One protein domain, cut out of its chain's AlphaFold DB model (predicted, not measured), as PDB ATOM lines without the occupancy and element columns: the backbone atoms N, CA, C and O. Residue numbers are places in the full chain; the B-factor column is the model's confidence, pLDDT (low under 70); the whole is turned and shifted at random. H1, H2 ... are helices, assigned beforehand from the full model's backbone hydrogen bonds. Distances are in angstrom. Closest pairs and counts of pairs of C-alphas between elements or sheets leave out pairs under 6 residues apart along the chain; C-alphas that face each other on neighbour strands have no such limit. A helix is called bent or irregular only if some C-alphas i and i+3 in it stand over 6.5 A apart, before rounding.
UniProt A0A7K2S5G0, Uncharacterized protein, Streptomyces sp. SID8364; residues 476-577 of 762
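This is residues 476 to 577 of the 762 residues of an uncharacterized protein of Streptomyces sp. SID8364 (UniProt A0A7K2S5G0). A long helix, H3, bends into two arms, H3a and H3b, that make a V; H4 bridges them, H1 packs on both, and H2 is near H4. The 102 printed residues, with four named helices, H1 to H4, and no named strand, are all helix by class and compact: radius of gyration of the C-alphas 13.2 A, spans 36 by 31 by 19 A.

H1, residues 476 to 481, begins at C-alpha 476 (113.932, 77.969, -19.761); H2 is residues 485 to 489. H3, residues 494 to 538, assigned as one helix by its hydrogen bonds, is bent: C-alphas 514 and 517 are 9.2 A apart. H3a, residues 494 to 514, is 31.2 A long; H3b, residues 517 to 538, 32.3 A. H4, residues 545 to 553, ends at (112.886, 95.917, -22.754).

H3b touches H1 with residues 521 to 528 alone, closest C-alphas Ala 525 and Val 480, 4.4 A. H3a touches H4 with residues 496 to 503 alone, closest C-alphas Ala 496 and Val 546, 6.8 A, at a shallow tilt of 14 degrees. O i to N i+4 pairs are within hydrogen-bond range throughout H2, and in 1 of 2 in H1, 15 of 17 in H3a, 16 of 18 in H3b and 4 of 5 in H4.

The printed part has no cut; residues 554 to 577 hold no named element. No printed residue is under 70 in pLDDT.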
ATOM      1  N   ASP A 476     114.777  77.259 -20.731       84.69
ATOM      2  CA  ASP A 476     113.932  77.969 -19.761       84.69
ATOM      3  C   ASP A 476     113.522  79.387 -20.198       84.69
ATOM      4  O   ASP A 476     112.507  79.909 -19.745       84.69
ATOM      5  N   LEU A 477     114.283  80.020 -21.097       91.44
ATOM      6  CA  LEU A 477     114.082  81.414 -21.507       91.44
ATOM      7  C   LEU A 477     113.534  81.567 -22.930       91.44
ATOM      8  O   LEU A 477     113.269  82.691 -23.362       91.44
ATOM      9  N   ARG A 478     113.352  80.467 -23.678       90.44
ATOM     10  CA  ARG A 478     112.936  80.528 -25.092       90.44
ATOM     11  C   ARG A 478     111.541  81.114 -25.276       90.44
ATOM     12  O   ARG A 478     111.375  81.939 -26.167       90.44
ATOM     13  N   ALA A 479     110.578  80.749 -24.427       89.19
ATOM     14  CA  ALA A 479     109.230  81.325 -24.456       89.19
ATOM     15  C   ALA A 479     109.263  82.842 -24.192       89.19
ATOM     16  O   ALA A 479     108.720  83.627 -24.965       89.19
ATOM     17  N   VAL A 480     110.006  83.260 -23.162       93.94
ATOM     18  CA  VAL A 480     110.137  84.667 -22.747       93.94
ATOM     19  C   VAL A 480     110.782  85.536 -23.830       93.94
ATOM     20  O   VAL A 480     110.370  86.670 -24.058       93.94
ATOM     21  N   LEU A 481     111.804  85.007 -24.507       94.88
ATOM     22  CA  LEU A 481     112.557  85.720 -25.540       94.88
ATOM     23  C   LEU A 481     111.988  85.541 -26.959       94.88
ATOM     24  O   LEU A 481     112.498  86.171 -27.889       94.88
ATOM     25  N   ALA A 482     110.934  84.739 -27.152       93.06
ATOM     26  CA  ALA A 482     110.344  84.490 -28.468       93.06
ATOM     27  C   ALA A 482     109.859  85.767 -29.194       93.06
ATOM     28  O   ALA A 482     110.182  85.897 -30.382       93.06
ATOM     29  N   PRO A 483     109.194  86.749 -28.540       94.94
ATOM     30  CA  PRO A 483     108.785  87.994 -29.205       94.94
ATOM     31  C   PRO A 483     109.975  88.820 -29.706       94.94
ATOM     32  O   PRO A 483     109.903  89.487 -30.732       94.94
ATOM     33  N   VAL A 484     111.114  88.728 -29.015       94.00
ATOM     34  CA  VAL A 484     112.347  89.460 -29.333       94.00
ATOM     35  C   VAL A 484     113.365  88.599 -30.096       94.00
ATOM     36  O   VAL A 484     114.548  88.941 -30.132       94.00
ATOM     37  N   LYS A 485     112.930  87.515 -30.769       91.69
ATOM     38  CA  LYS A 485     113.811  86.570 -31.492       91.69
ATOM     39  C   LYS A 485     114.788  87.242 -32.469       91.69
ATOM     40  O   LYS A 485     115.953  86.855 -32.534       91.69
ATOM     41  N   LEU A 486     114.352  88.291 -33.171       89.69
ATOM     42  CA  LEU A 486     115.192  89.053 -34.108       89.69
ATOM     43  C   LEU A 486     116.198  89.976 -33.394       89.69
ATOM     44  O   LEU A 486     117.314  90.171 -33.875       89.69
ATOM     45  N   VAL A 487     115.843  90.503 -32.219       91.62
ATOM     46  CA  VAL A 487     116.749  91.292 -31.364       91.62
ATOM     47  C   VAL A 487     117.801  90.375 -30.728       91.62
ATOM     48  O   VAL A 487     118.980  90.720 -30.702       91.62
ATOM     49  N   TRP A 488     117.401  89.169 -30.301       91.50
ATOM     50  CA  TRP A 488     118.301  88.125 -29.801       91.50
ATOM     51  C   TRP A 488     119.279  87.625 -30.873       91.50
ATOM     52  O   TRP A 488     120.472  87.496 -30.601       91.50
ATOM     53  N   ALA A 489     118.815  87.394 -32.108       90.19
ATOM     54  CA  ALA A 489     119.671  86.949 -33.211       90.19
ATOM     55  C   ALA A 489     120.831  87.925 -33.497       90.19
ATOM     56  O   ALA A 489     121.931  87.496 -33.845       90.19
ATOM     57  N   ARG A 490     120.615  89.230 -33.269       91.81
ATOM     58  CA  ARG A 490     121.627  90.296 -33.396       91.81
ATOM     59  C   ARG A 490     122.633  90.354 -32.234       91.81
ATOM     60  O   ARG A 490     123.566  91.154 -32.277       91.81
ATOM     61  N   LEU A 491     122.491  89.526 -31.196       90.75
ATOM     62  CA  LEU A 491     123.472  89.411 -30.114       90.75
ATOM     63  C   LEU A 491     124.635  88.518 -30.557       90.75
ATOM     64  O   LEU A 491     124.605  87.312 -30.342       90.75
ATOM     65  N   GLU A 492     125.675  89.092 -31.159       81.12
ATOM     66  CA  GLU A 492     126.811  88.324 -31.701       81.12
ATOM     67  C   GLU A 492     127.607  87.552 -30.629       81.12
ATOM     68  O   GLU A 492     128.046  86.427 -30.860       81.12
ATOM     69  N   SER A 493     127.802  88.137 -29.439       86.62
ATOM     70  CA  SER A 493     128.732  87.596 -28.432       86.62
ATOM     71  C   SER A 493     128.061  86.743 -27.346       86.62
ATOM     72  O   SER A 493     127.049  87.134 -26.761       86.62
ATOM     73  N   ARG A 494     128.700  85.617 -26.980       87.19
ATOM     74  CA  ARG A 494     128.284  84.740 -25.858       87.19
ATOM     75  C   ARG A 494     128.130  85.505 -24.536       87.19
ATOM     76  O   ARG A 494     127.210  85.225 -23.776       87.19
ATOM     77  N   GLY A 495     128.991  86.495 -24.283       86.50
ATOM     78  CA  GLY A 495     128.912  87.348 -23.091       86.50
ATOM     79  C   GLY A 495     127.672  88.248 -23.063       86.50
ATOM     80  O   GLY A 495     127.066  88.402 -22.008       86.50
ATOM     81  N   ALA A 496     127.253  88.795 -24.210       87.50
ATOM     82  CA  ALA A 496     126.014  89.568 -24.305       87.50
ATOM     83  C   ALA A 496     124.771  88.686 -24.109       87.50
ATOM     84  O   ALA A 496     123.877  89.071 -23.361       87.50
ATOM     85  N   ARG A 497     124.751  87.487 -24.713       91.75
ATOM     86  CA  ARG A 497     123.684  86.489 -24.518       91.75
ATOM     87  C   ARG A 497     123.536  86.122 -23.035       91.75
ATOM     88  O   ARG A 497     122.484  86.372 -22.463       91.75
ATOM     89  N   CYS A 498     124.617  85.684 -22.384       91.00
ATOM     90  CA  CYS A 498     124.629  85.335 -20.956       91.00
ATOM     91  C   CYS A 498     124.202  86.504 -20.037       91.00
ATOM     92  O   CYS A 498     123.446  86.309 -19.082       91.00
ATOM     93  N   LEU A 499     124.623  87.740 -20.340       91.69
ATOM     94  CA  LEU A 499     124.199  88.928 -19.592       91.69
ATOM     95  C   LEU A 499     122.687  89.187 -19.723       91.69
ATOM     96  O   LEU A 499     122.039  89.504 -18.724       91.69
ATOM     97  N   VAL A 500     122.126  89.037 -20.929       94.12
ATOM     98  CA  VAL A 500     120.677  89.139 -21.161       94.12
ATOM     99  C   VAL A 500     119.944  88.023 -20.421       94.12
ATOM    100  O   VAL A 500     119.038  88.330 -19.659       94.12
ATOM    101  N   GLU A 501     120.362  86.761 -20.541       94.31
ATOM    102  CA  GLU A 501     119.727  85.628 -19.844       94.31
ATOM    103  C   GLU A 501     119.717  85.805 -18.320       94.31
ATOM    104  O   GLU A 501     118.691  85.601 -17.671       94.31
ATOM    105  N   THR A 502     120.829  86.275 -17.748       94.31
ATOM    106  CA  THR A 502     120.933  86.611 -16.317       94.31
ATOM    107  C   THR A 502     119.923  87.696 -15.920       94.31
ATOM    108  O   THR A 502     119.336  87.639 -14.840       94.31
ATOM    109  N   LYS A 503     119.677  88.683 -16.796       94.69
ATOM    110  CA  LYS A 503     118.672  89.733 -16.573       94.69
ATOM    111  C   LYS A 503     117.237  89.249 -16.774       94.69
ATOM    112  O   LYS A 503     116.385  89.655 -15.991       94.69
ATOM    113  N   VAL A 504     116.979  88.360 -17.734       95.50
ATOM    114  CA  VAL A 504     115.667  87.712 -17.893       95.50
ATOM    115  C   VAL A 504     115.334  86.915 -16.633       95.50
ATOM    116  O   VAL A 504     114.279  87.140 -16.056       95.50
ATOM    117  N   ARG A 505     116.251  86.069 -16.139       94.50
ATOM    118  CA  ARG A 505     116.051  85.291 -14.901       94.50
ATOM    119  C   ARG A 505     115.776  86.187 -13.688       94.50
ATOM    120  O   ARG A 505     114.842  85.921 -12.942       94.50
ATOM    121  N   ALA A 506     116.509  87.293 -13.534       92.69
ATOM    122  CA  ALA A 506     116.284  88.244 -12.441       92.69
ATOM    123  C   ALA A 506     114.933  88.994 -12.521       92.69
ATOM    124  O   ALA A 506     114.349  89.309 -11.484       92.69
ATOM    125  N   GLU A 507     114.428  89.295 -13.724       92.56
ATOM    126  CA  GLU A 507     113.079  89.859 -13.893       92.56
ATOM    127  C   GLU A 507     111.989  88.790 -13.723       92.56
ATOM    128  O   GLU A 507     110.978  89.086 -13.089       92.56
ATOM    129  N   LEU A 508     112.206  87.549 -14.185       92.06
ATOM    130  CA  LEU A 508     111.306  86.416 -13.929       92.06
ATOM    131  C   LEU A 508     111.090  86.229 -12.429       92.06
ATOM    132  O   LEU A 508     109.949  86.272 -11.993       92.06
ATOM    133  N   THR A 509     112.156  86.145 -11.624       91.12
ATOM    134  CA  THR A 509     112.041  86.030 -10.158       91.12
ATOM    135  C   THR A 509     111.207  87.158  -9.538       91.12
ATOM    136  O   THR A 509     110.478  86.913  -8.578       91.12
ATOM    137  N   ARG A 510     111.253  88.385 -10.086       87.19
ATOM    138  CA  ARG A 510     110.393  89.485  -9.612       87.19
ATOM    139  C   ARG A 510     108.927  89.276  -9.993       87.19
ATOM    140  O   ARG A 510     108.069  89.521  -9.154       87.19
ATOM    141  N   VAL A 511     108.644  88.846 -11.223       88.88
ATOM    142  CA  VAL A 511     107.269  88.609 -11.695       88.88
ATOM    143  C   VAL A 511     106.648  87.392 -11.002       88.88
ATOM    144  O   VAL A 511     105.514  87.478 -10.538       88.88
ATOM    145  N   THR A 512     107.406  86.307 -10.807       90.62
ATOM    146  CA  THR A 512     106.993  85.140 -10.005       90.62
ATOM    147  C   THR A 512     106.527  85.539  -8.605       90.62
ATOM    148  O   THR A 512     105.574  84.963  -8.090       90.62
ATOM    149  N   GLY A 513     107.148  86.564  -8.009       85.44
ATOM    150  CA  GLY A 513     106.806  87.080  -6.683       85.44
ATOM    151  C   GLY A 513     105.437  87.767  -6.555       85.44
ATOM    152  O   GLY A 513     105.064  88.112  -5.438       85.44
ATOM    153  N   PHE A 514     104.695  87.980  -7.650       82.00
ATOM    154  CA  PHE A 514     103.315  88.494  -7.604       82.00
ATOM    155  C   PHE A 514     102.336  87.827  -8.584       82.00
ATOM    156  O   PHE A 514     101.133  87.961  -8.391       82.00
ATOM    157  N   ALA A 515     102.821  87.118  -9.608       83.56
ATOM    158  CA  ALA A 515     102.000  86.413 -10.600       83.56
ATOM    159  C   ALA A 515     102.227  84.888 -10.621       83.56
ATOM    160  O   ALA A 515     101.730  84.202 -11.505       83.56
ATOM    161  N   GLY A 516     102.999  84.337  -9.678       86.75
ATOM    162  CA  GLY A 516     103.290  82.902  -9.631       86.75
ATOM    163  C   GLY A 516     104.240  82.420 -10.738       86.75
ATOM    164  O   GLY A 516     104.699  83.175 -11.594       86.75
ATOM    165  N   SER A 517     104.615  81.142 -10.687       85.31
ATOM    166  CA  SER A 517     105.599  80.555 -11.609       85.31
ATOM    167  C   SER A 517     105.034  80.193 -12.985       85.31
ATOM    168  O   SER A 517     105.812  80.122 -13.934       85.31
ATOM    169  N   ALA A 518     103.718  79.986 -13.100       85.81
ATOM    170  CA  ALA A 518     103.054  79.626 -14.351       85.81
ATOM    171  C   ALA A 518     102.966  80.815 -15.323       85.81
ATOM    172  O   ALA A 518     103.395  80.707 -16.470       85.81
ATOM    173  N   ASP A 519     102.481  81.966 -14.848       86.44
ATOM    174  CA  ASP A 519     102.165  83.115 -15.706       86.44
ATOM    175  C   ASP A 519     103.355  84.061 -15.917       86.44
ATOM    176  O   ASP A 519     103.446  84.746 -16.940       86.44
ATOM    177  N   ALA A 520     104.324  84.081 -14.992       89.88
ATOM    178  CA  ALA A 520     105.484  84.973 -15.060       89.88
ATOM    179  C   ALA A 520     106.289  84.925 -16.382       89.88
ATOM    180  O   ALA A 520     106.689  86.000 -16.853       89.88
ATOM    181  N   PRO A 521     106.518  83.758 -17.027       91.50
ATOM    182  CA  PRO A 521     107.148  83.693 -18.344       91.50
ATOM    183  C   PRO A 521     106.337  84.402 -19.435       91.50
ATOM    184  O   PRO A 521     106.913  85.162 -20.218       91.50
ATOM    185  N   GLN A 522     105.014  84.206 -19.464       90.50
ATOM    186  CA  GLN A 522     104.134  84.811 -20.466       90.50
ATOM    187  C   GLN A 522     103.968  86.316 -20.231       90.50
ATOM    188  O   GLN A 522     104.032  87.099 -21.175       90.50
ATOM    189  N   ILE A 523     103.854  86.751 -18.975       90.94
ATOM    190  CA  ILE A 523     103.799  88.169 -18.598       90.94
ATOM    191  C   ILE A 523     105.068  88.911 -19.042       90.94
ATOM    192  O   ILE A 523     104.994  90.021 -19.578       90.94
ATOM    193  N   LEU A 524     106.249  88.306 -18.862       93.06
ATOM    194  CA  LEU A 524     107.505  88.918 -19.298       93.06
ATOM    195  C   LEU A 524     107.677  88.873 -20.830       93.06
ATOM    196  O   LEU A 524     108.212  89.829 -21.395       93.06
ATOM    197  N   ALA A 525     107.160  87.841 -21.510       93.88
ATOM    198  CA  ALA A 525     107.064  87.803 -22.972       93.88
ATOM    199  C   ALA A 525     106.160  88.932 -23.508       93.88
ATOM    200  O   ALA A 525     106.591  89.715 -24.354       93.88
ATOM    201  N   ASN A 526     104.950  89.083 -22.959       91.25
ATOM    202  CA  ASN A 526     103.988  90.124 -23.332       91.25
ATOM    203  C   ASN A 526     104.573  91.534 -23.122       91.25
ATOM    204  O   ASN A 526     104.459  92.391 -24.000       91.25
ATOM    205  N   ARG A 527     105.288  91.767 -22.005       92.94
ATOM    206  CA  ARG A 527     106.013  93.029 -21.749       92.94
ATOM    207  C   ARG A 527     107.052  93.324 -22.837       92.94
ATOM    208  O   ARG A 527     107.158  94.462 -23.292       92.94
ATOM    209  N   LEU A 528     107.821  92.313 -23.251       94.94
ATOM    210  CA  LEU A 528     108.837  92.444 -24.299       94.94
ATOM    211  C   LEU A 528     108.224  92.665 -25.689       94.94
ATOM    212  O   LEU A 528     108.767  93.466 -26.450       94.94
ATOM    213  N   ALA A 529     107.100  92.011 -25.998       92.75
ATOM    214  CA  ALA A 529     106.353  92.188 -27.245       92.75
ATOM    215  C   ALA A 529     105.844  93.632 -27.385       92.75
ATOM    216  O   ALA A 529     106.290  94.353 -28.277       92.75
ATOM    217  N   ARG A 530     105.038  94.094 -26.418       90.75
ATOM    218  CA  ARG A 530     104.496  95.463 -26.348       90.75
ATOM    219  C   ARG A 530     105.576  96.539 -26.466       90.75
ATOM    220  O   ARG A 530     105.389  97.577 -27.088       90.75
ATOM    221  N   ARG A 531     106.740  96.313 -25.854       91.62
ATOM    222  CA  ARG A 531     107.857  97.265 -25.922       91.62
ATOM    223  C   ARG A 531     108.568  97.261 -27.262       91.62
ATOM    224  O   ARG A 531     109.027  98.322 -27.678       91.62
ATOM    225  N   LEU A 532     108.693  96.104 -27.912       92.38
ATOM    226  CA  LEU A 532     109.239  96.017 -29.264       92.38
ATOM    227  C   LEU A 532     108.318  96.742 -30.252       92.38
ATOM    228  O   LEU A 532     108.801  97.535 -31.051       92.38
ATOM    229  N   GLU A 533     107.010  96.541 -30.127       89.19
ATOM    230  CA  GLU A 533     105.970  97.234 -30.890       89.19
ATOM    231  C   GLU A 533     106.026  98.760 -30.699       89.19
ATOM    232  O   GLU A 533     106.299  99.479 -31.660       89.19
ATOM    233  N   ASN A 534     105.930  99.254 -29.458       87.25
ATOM    234  CA  ASN A 534     106.061 100.685 -29.145       87.25
ATOM    235  C   ASN A 534     107.388 101.285 -29.656       87.25
ATOM    236  O   ASN A 534     107.445 102.450 -30.052       87.25
ATOM    237  N   GLN A 535     108.474 100.504 -29.653       89.06
ATOM    238  CA  GLN A 535     109.769 100.922 -30.194       89.06
ATOM    239  C   GLN A 535     109.744 101.043 -31.725       89.06
ATOM    240  O   GLN A 535     110.357 101.973 -32.242       89.06
ATOM    241  N   MET A 536     109.061 100.150 -32.448       84.12
ATOM    242  CA  MET A 536     108.918 100.253 -33.907       84.12
ATOM    243  C   MET A 536     107.979 101.397 -34.310       84.12
ATOM    244  O   MET A 536     108.297 102.113 -35.253       84.12
ATOM    245  N   GLN A 537     106.890 101.618 -33.567       81.06
ATOM    246  CA  GLN A 537     105.932 102.701 -33.822       81.06
ATOM    247  C   GLN A 537     106.512 104.099 -33.531       81.06
ATOM    248  O   GLN A 537     106.369 105.007 -34.344       81.06
ATOM    249  N   LEU A 538     107.163 104.290 -32.373       79.25
ATOM    250  CA  LEU A 538     107.513 105.628 -31.857       79.25
ATOM    251  C   LEU A 538     109.022 105.899 -31.745       79.25
ATOM    252  O   LEU A 538     109.433 107.050 -31.616       79.25
ATOM    253  N   GLY A 539     109.855 104.855 -31.716       73.81
ATOM    254  CA  GLY A 539     111.280 104.960 -31.369       73.81
ATOM    255  C   GLY A 539     112.261 104.676 -32.507       73.81
ATOM    256  O   GLY A 539     113.468 104.843 -32.314       73.81
ATOM    257  N   GLY A 540     111.781 104.220 -33.665       78.88
ATOM    258  CA  GLY A 540     112.619 103.798 -34.786       78.88
ATOM    259  C   GLY A 540     113.432 102.513 -34.526       78.88
ATOM    260  O   GLY A 540     113.281 101.845 -33.493       78.88
ATOM    261  N   PRO A 541     114.310 102.122 -35.469       86.62
ATOM    262  CA  PRO A 541     115.007 100.839 -35.426       86.62
ATOM    263  C   PRO A 541     115.985 100.731 -34.247       86.62
ATOM    264  O   PRO A 541     116.816 101.608 -34.013       86.62
ATOM    265  N   ILE A 542     115.949  99.597 -33.538       90.50
ATOM    266  CA  ILE A 542     116.848  99.313 -32.407       90.50
ATOM    267  C   ILE A 542     118.306  99.307 -32.887       90.50
ATOM    268  O   ILE A 542     118.728  98.385 -33.590       90.50
ATOM    269  N   THR A 543     119.095 100.301 -32.480       89.12
ATOM    270  CA  THR A 543     120.517 100.434 -32.844       89.12
ATOM    271  C   THR A 543     121.430  99.573 -31.966       89.12
ATOM    272  O   THR A 543     122.282  98.865 -32.500       89.12
ATOM    273  N   ASP A 544     121.205  99.551 -30.647       91.19
ATOM    274  CA  ASP A 544     121.884  98.674 -29.680       91.19
ATOM    275  C   ASP A 544     120.904  97.638 -29.084       91.19
ATOM    276  O   ASP A 544     120.146  97.963 -28.168       91.19
ATOM    277  N   PRO A 545     120.923  96.375 -29.556       91.38
ATOM    278  CA  PRO A 545     120.110  95.291 -28.999       91.38
ATOM    279  C   PRO A 545     120.350  95.008 -27.508       91.38
ATOM    280  O   PRO A 545     119.416  94.632 -26.803       91.38
ATOM    281  N   VAL A 546     121.580  95.186 -27.007       91.75
ATOM    282  CA  VAL A 546     121.931  94.910 -25.602       91.75
ATOM    283  C   VAL A 546     121.443  96.045 -24.713       91.75
ATOM    284  O   VAL A 546     120.769  95.798 -23.712       91.75
ATOM    285  N   GLY A 547     121.750  97.285 -25.096       90.12
ATOM    286  CA  GLY A 547     121.270  98.491 -24.425       90.12
ATOM    287  C   GLY A 547     119.746  98.568 -24.400       90.12
ATOM    288  O   GLY A 547     119.172  98.870 -23.355       90.12
ATOM    289  N   TRP A 548     119.077  98.200 -25.498       94.38
ATOM    290  CA  TRP A 548     117.618  98.137 -25.544       94.38
ATOM    291  C   TRP A 548     117.059  97.047 -24.624       94.38
ATOM    292  O   TRP A 548     116.245  97.361 -23.760       94.38
ATOM    293  N   LEU A 549     117.523  95.792 -24.712       94.00
ATOM    294  CA  LEU A 549     117.016  94.713 -23.849       94.00
ATOM    295  C   LEU A 549     117.234  95.003 -22.355       94.00
ATOM    296  O   LEU A 549     116.327  94.792 -21.554       94.00
ATOM    297  N   ILE A 550     118.409  95.512 -21.973       92.06
ATOM    298  CA  ILE A 550     118.786  95.714 -20.562       92.06
ATOM    299  C   ILE A 550     118.290  97.055 -20.002       92.06
ATOM    300  O   ILE A 550     118.074  97.149 -18.796       92.06
ATOM    301  N   GLY A 551     118.122  98.085 -20.836       87.25
ATOM    302  CA  GLY A 551     117.704  99.427 -20.414       87.25
ATOM    303  C   GLY A 551     116.223  99.746 -20.635       87.25
ATOM    304  O   GLY A 551     115.667 100.530 -19.872       87.25
ATOM    305  N   ARG A 552     115.581  99.147 -21.650       89.19
ATOM    306  CA  ARG A 552     114.205  99.471 -22.072       89.19
ATOM    307  C   ARG A 552     113.258  98.272 -22.070       89.19
ATOM    308  O   ARG A 552     112.123  98.425 -21.635       89.19
ATOM    309  N   GLY A 553     113.706  97.115 -22.560       91.12
ATOM    310  CA  GLY A 553     112.886  95.917 -22.754       91.12
ATOM    311  C   GLY A 553     112.538  95.208 -21.447       91.12
ATOM    312  O   GLY A 553     111.367  95.104 -21.090       91.12
ATOM    313  N   LEU A 554     113.555  94.739 -20.717       92.62
ATOM    314  CA  LEU A 554     113.388  93.922 -19.511       92.62
ATOM    315  C   LEU A 554     112.967  94.703 -18.248       92.62
ATOM    316  O   LEU A 554     112.025  94.246 -17.597       92.62
ATOM    317  N   PRO A 555     113.597  95.836 -17.862       90.69
ATOM    318  CA  PRO A 555     113.354  96.452 -16.554       90.69
ATOM    319  C   PRO A 555     111.912  96.917 -16.386       90.69
ATOM    320  O   PRO A 555     111.380  97.592 -17.261       90.69
ATOM    321  N   GLN A 556     111.283  96.614 -15.256       89.31
ATOM    322  CA  GLN A 556     109.961  97.157 -14.950       89.31
ATOM    323  C   GLN A 556     110.016  98.685 -14.745       89.31
ATOM    324  O   GLN A 556     110.769  99.172 -13.899       89.31
ATOM    325  N   ILE A 557     109.199  99.438 -15.484       87.81
ATOM    326  CA  ILE A 557     109.125 100.906 -15.430       87.81
ATOM    327  C   ILE A 557     107.818 101.288 -14.734       87.81
ATOM    328  O   ILE A 557     106.767 101.400 -15.362       87.81
ATOM    329  N   ARG A 558     107.860 101.467 -13.410       87.44
ATOM    330  CA  ARG A 558     106.661 101.843 -12.644       87.44
ATOM    331  C   ARG A 558     106.440 103.353 -12.683       87.44
ATOM    332  O   ARG A 558     107.317 104.108 -12.273       87.44
ATOM    333  N   LEU A 559     105.245 103.780 -13.088       86.25
ATOM    334  CA  LEU A 559     104.829 105.190 -13.034       86.25
ATOM    335  C   LEU A 559     104.162 105.564 -11.694       86.25
ATOM    336  O   LEU A 559     103.910 106.737 -11.424       86.25
ATOM    337  N   CYS A 560     103.884 104.578 -10.836       86.94
ATOM    338  CA  CYS A 560     103.248 104.763  -9.534       86.94
ATOM    339  C   CYS A 560     103.780 103.773  -8.468       86.94
ATOM    340  O   CYS A 560     104.789 103.077  -8.650       86.94
ATOM    341  N   ALA A 561     103.120 103.747  -7.306       83.31
ATOM    342  CA  ALA A 561     103.492 102.898  -6.174       83.31
ATOM    343  C   ALA A 561     103.087 101.418  -6.339       83.31
ATOM    344  O   ALA A 561     103.728 100.569  -5.722       83.31
ATOM    345  N   GLU A 562     102.081 101.118  -7.170       87.44
ATOM    346  CA  GLU A 562     101.559  99.765  -7.420       87.44
ATOM    347  C   GLU A 562     102.685  98.816  -7.885       87.44
ATOM    348  O   GLU A 562     103.293  99.064  -8.934       87.44
ATOM    349  N   PRO A 563     102.994  97.739  -7.133       84.06
ATOM    350  CA  PRO A 563     104.075  96.816  -7.472       84.06
ATOM    351  C   PRO A 563     103.936  96.147  -8.841       84.06
ATOM    352  O   PRO A 563     104.961  95.838  -9.443       84.06
ATOM    353  N   ARG A 564     102.710  95.963  -9.350       88.06
ATOM    354  CA  ARG A 564     102.426  95.340 -10.656       88.06
ATOM    355  C   ARG A 564     102.405  96.320 -11.832       88.06
ATOM    356  O   ARG A 564     102.271  95.879 -12.968       88.06
ATOM    357  N   CYS A 565     102.532  97.628 -11.597       90.56
ATOM    358  CA  CYS A 565     102.488  98.633 -12.661       90.56
ATOM    359  C   CYS A 565     103.736  98.563 -13.558       90.56
ATOM    360  O   CYS A 565     104.864  98.638 -13.068       90.56
ATOM    361  N   ASP A 566     103.536  98.532 -14.874       91.38
ATOM    362  CA  ASP A 566     104.559  98.744 -15.898       91.38
ATOM    363  C   ASP A 566     104.007  99.673 -16.989       91.38
ATOM    364  O   ASP A 566     103.097  99.311 -17.732       91.38
ATOM    365  N   GLU A 567     104.552 100.890 -17.042       89.00
ATOM    366  CA  GLU A 567     104.240 101.962 -18.005       89.00
ATOM    367  C   GLU A 567     102.786 102.446 -18.048       89.00
ATOM    368  O   GLU A 567     102.367 103.073 -19.012       89.00
ATOM    369  N   GLY A 568     102.040 102.228 -16.964       87.19
ATOM    370  CA  GLY A 568     100.629 102.604 -16.856       87.19
ATOM    371  C   GLY A 568      99.685 101.409 -16.874       87.19
ATOM    372  O   GLY A 568      98.550 101.566 -16.460       87.19
ATOM    373  N   THR A 569     100.164 100.215 -17.227       89.50
ATOM    374  CA  THR A 569      99.384  98.967 -17.265       89.50
ATOM    375  C   THR A 569      99.728  98.059 -16.082       89.50
ATOM    376  O   THR A 569     100.849  98.095 -15.570       89.50
ATOM    377  N   LEU A 570      98.800  97.203 -15.659       88.38
ATOM    378  CA  LEU A 570      99.037  96.116 -14.711       88.38
ATOM    379  C   LEU A 570      99.613  94.880 -15.420       88.38
ATOM    380  O   LEU A 570      99.088  94.419 -16.432       88.38
ATOM    381  N   LEU A 571     100.700  94.329 -14.879       86.69
ATOM    382  CA  LEU A 571     101.426  93.203 -15.479       86.69
ATOM    383  C   LEU A 571     100.710  91.849 -15.390       86.69
ATOM    384  O   LEU A 571     100.996  90.981 -16.202       86.69
ATOM    385  N   ASP A 572      99.834  91.654 -14.407       80.06
ATOM    386  CA  ASP A 572      99.096  90.402 -14.182       80.06
ATOM    387  C   ASP A 572      97.865  90.259 -15.090       80.06
ATOM    388  O   ASP A 572      97.510  89.162 -15.502       80.06
ATOM    389  N   SER A 573      97.222  91.381 -15.399       81.25
ATOM    390  CA  SER A 573      95.887  91.446 -15.993       81.25
ATOM    391  C   SER A 573      95.846  92.171 -17.339       81.25
ATOM    392  O   SER A 573      94.814  92.143 -18.005       81.25
ATOM    393  N   GLY A 574      96.935  92.835 -17.744       82.31
ATOM    394  CA  GLY A 574      97.050  93.549 -19.021       82.31
ATOM    395  C   GLY A 574      96.204  94.824 -19.140       82.31
ATOM    396  O   GLY A 574      96.292  95.502 -20.159       82.31
ATOM    397  N   ARG A 575      95.414  95.161 -18.114       86.62
ATOM    398  CA  ARG A 575      94.546  96.348 -18.054       86.62
ATOM    399  C   ARG A 575      95.322  97.580 -17.615       86.62
ATOM    400  O   ARG A 575      96.354  97.454 -16.951       86.62
ATOM    401  N   ASP A 576      94.798  98.763 -17.899       89.75
ATOM    402  CA  ASP A 576      95.337  99.992 -17.328       89.75
ATOM    403  C   ASP A 576      95.308  99.981 -15.791       89.75
ATOM    404  O   ASP A 576      94.527  99.293 -15.129       89.75
ATOM    405  N   CYS A 577      96.285 100.668 -15.210       91.81
ATOM    406  CA  CYS A 577      96.516 100.708 -13.781       91.81
ATOM    407  C   CYS A 577      95.700 101.857 -13.186       91.81
ATOM    408  O   CYS A 577      96.049 103.014 -13.443       91.81
TER     409      CYS A 577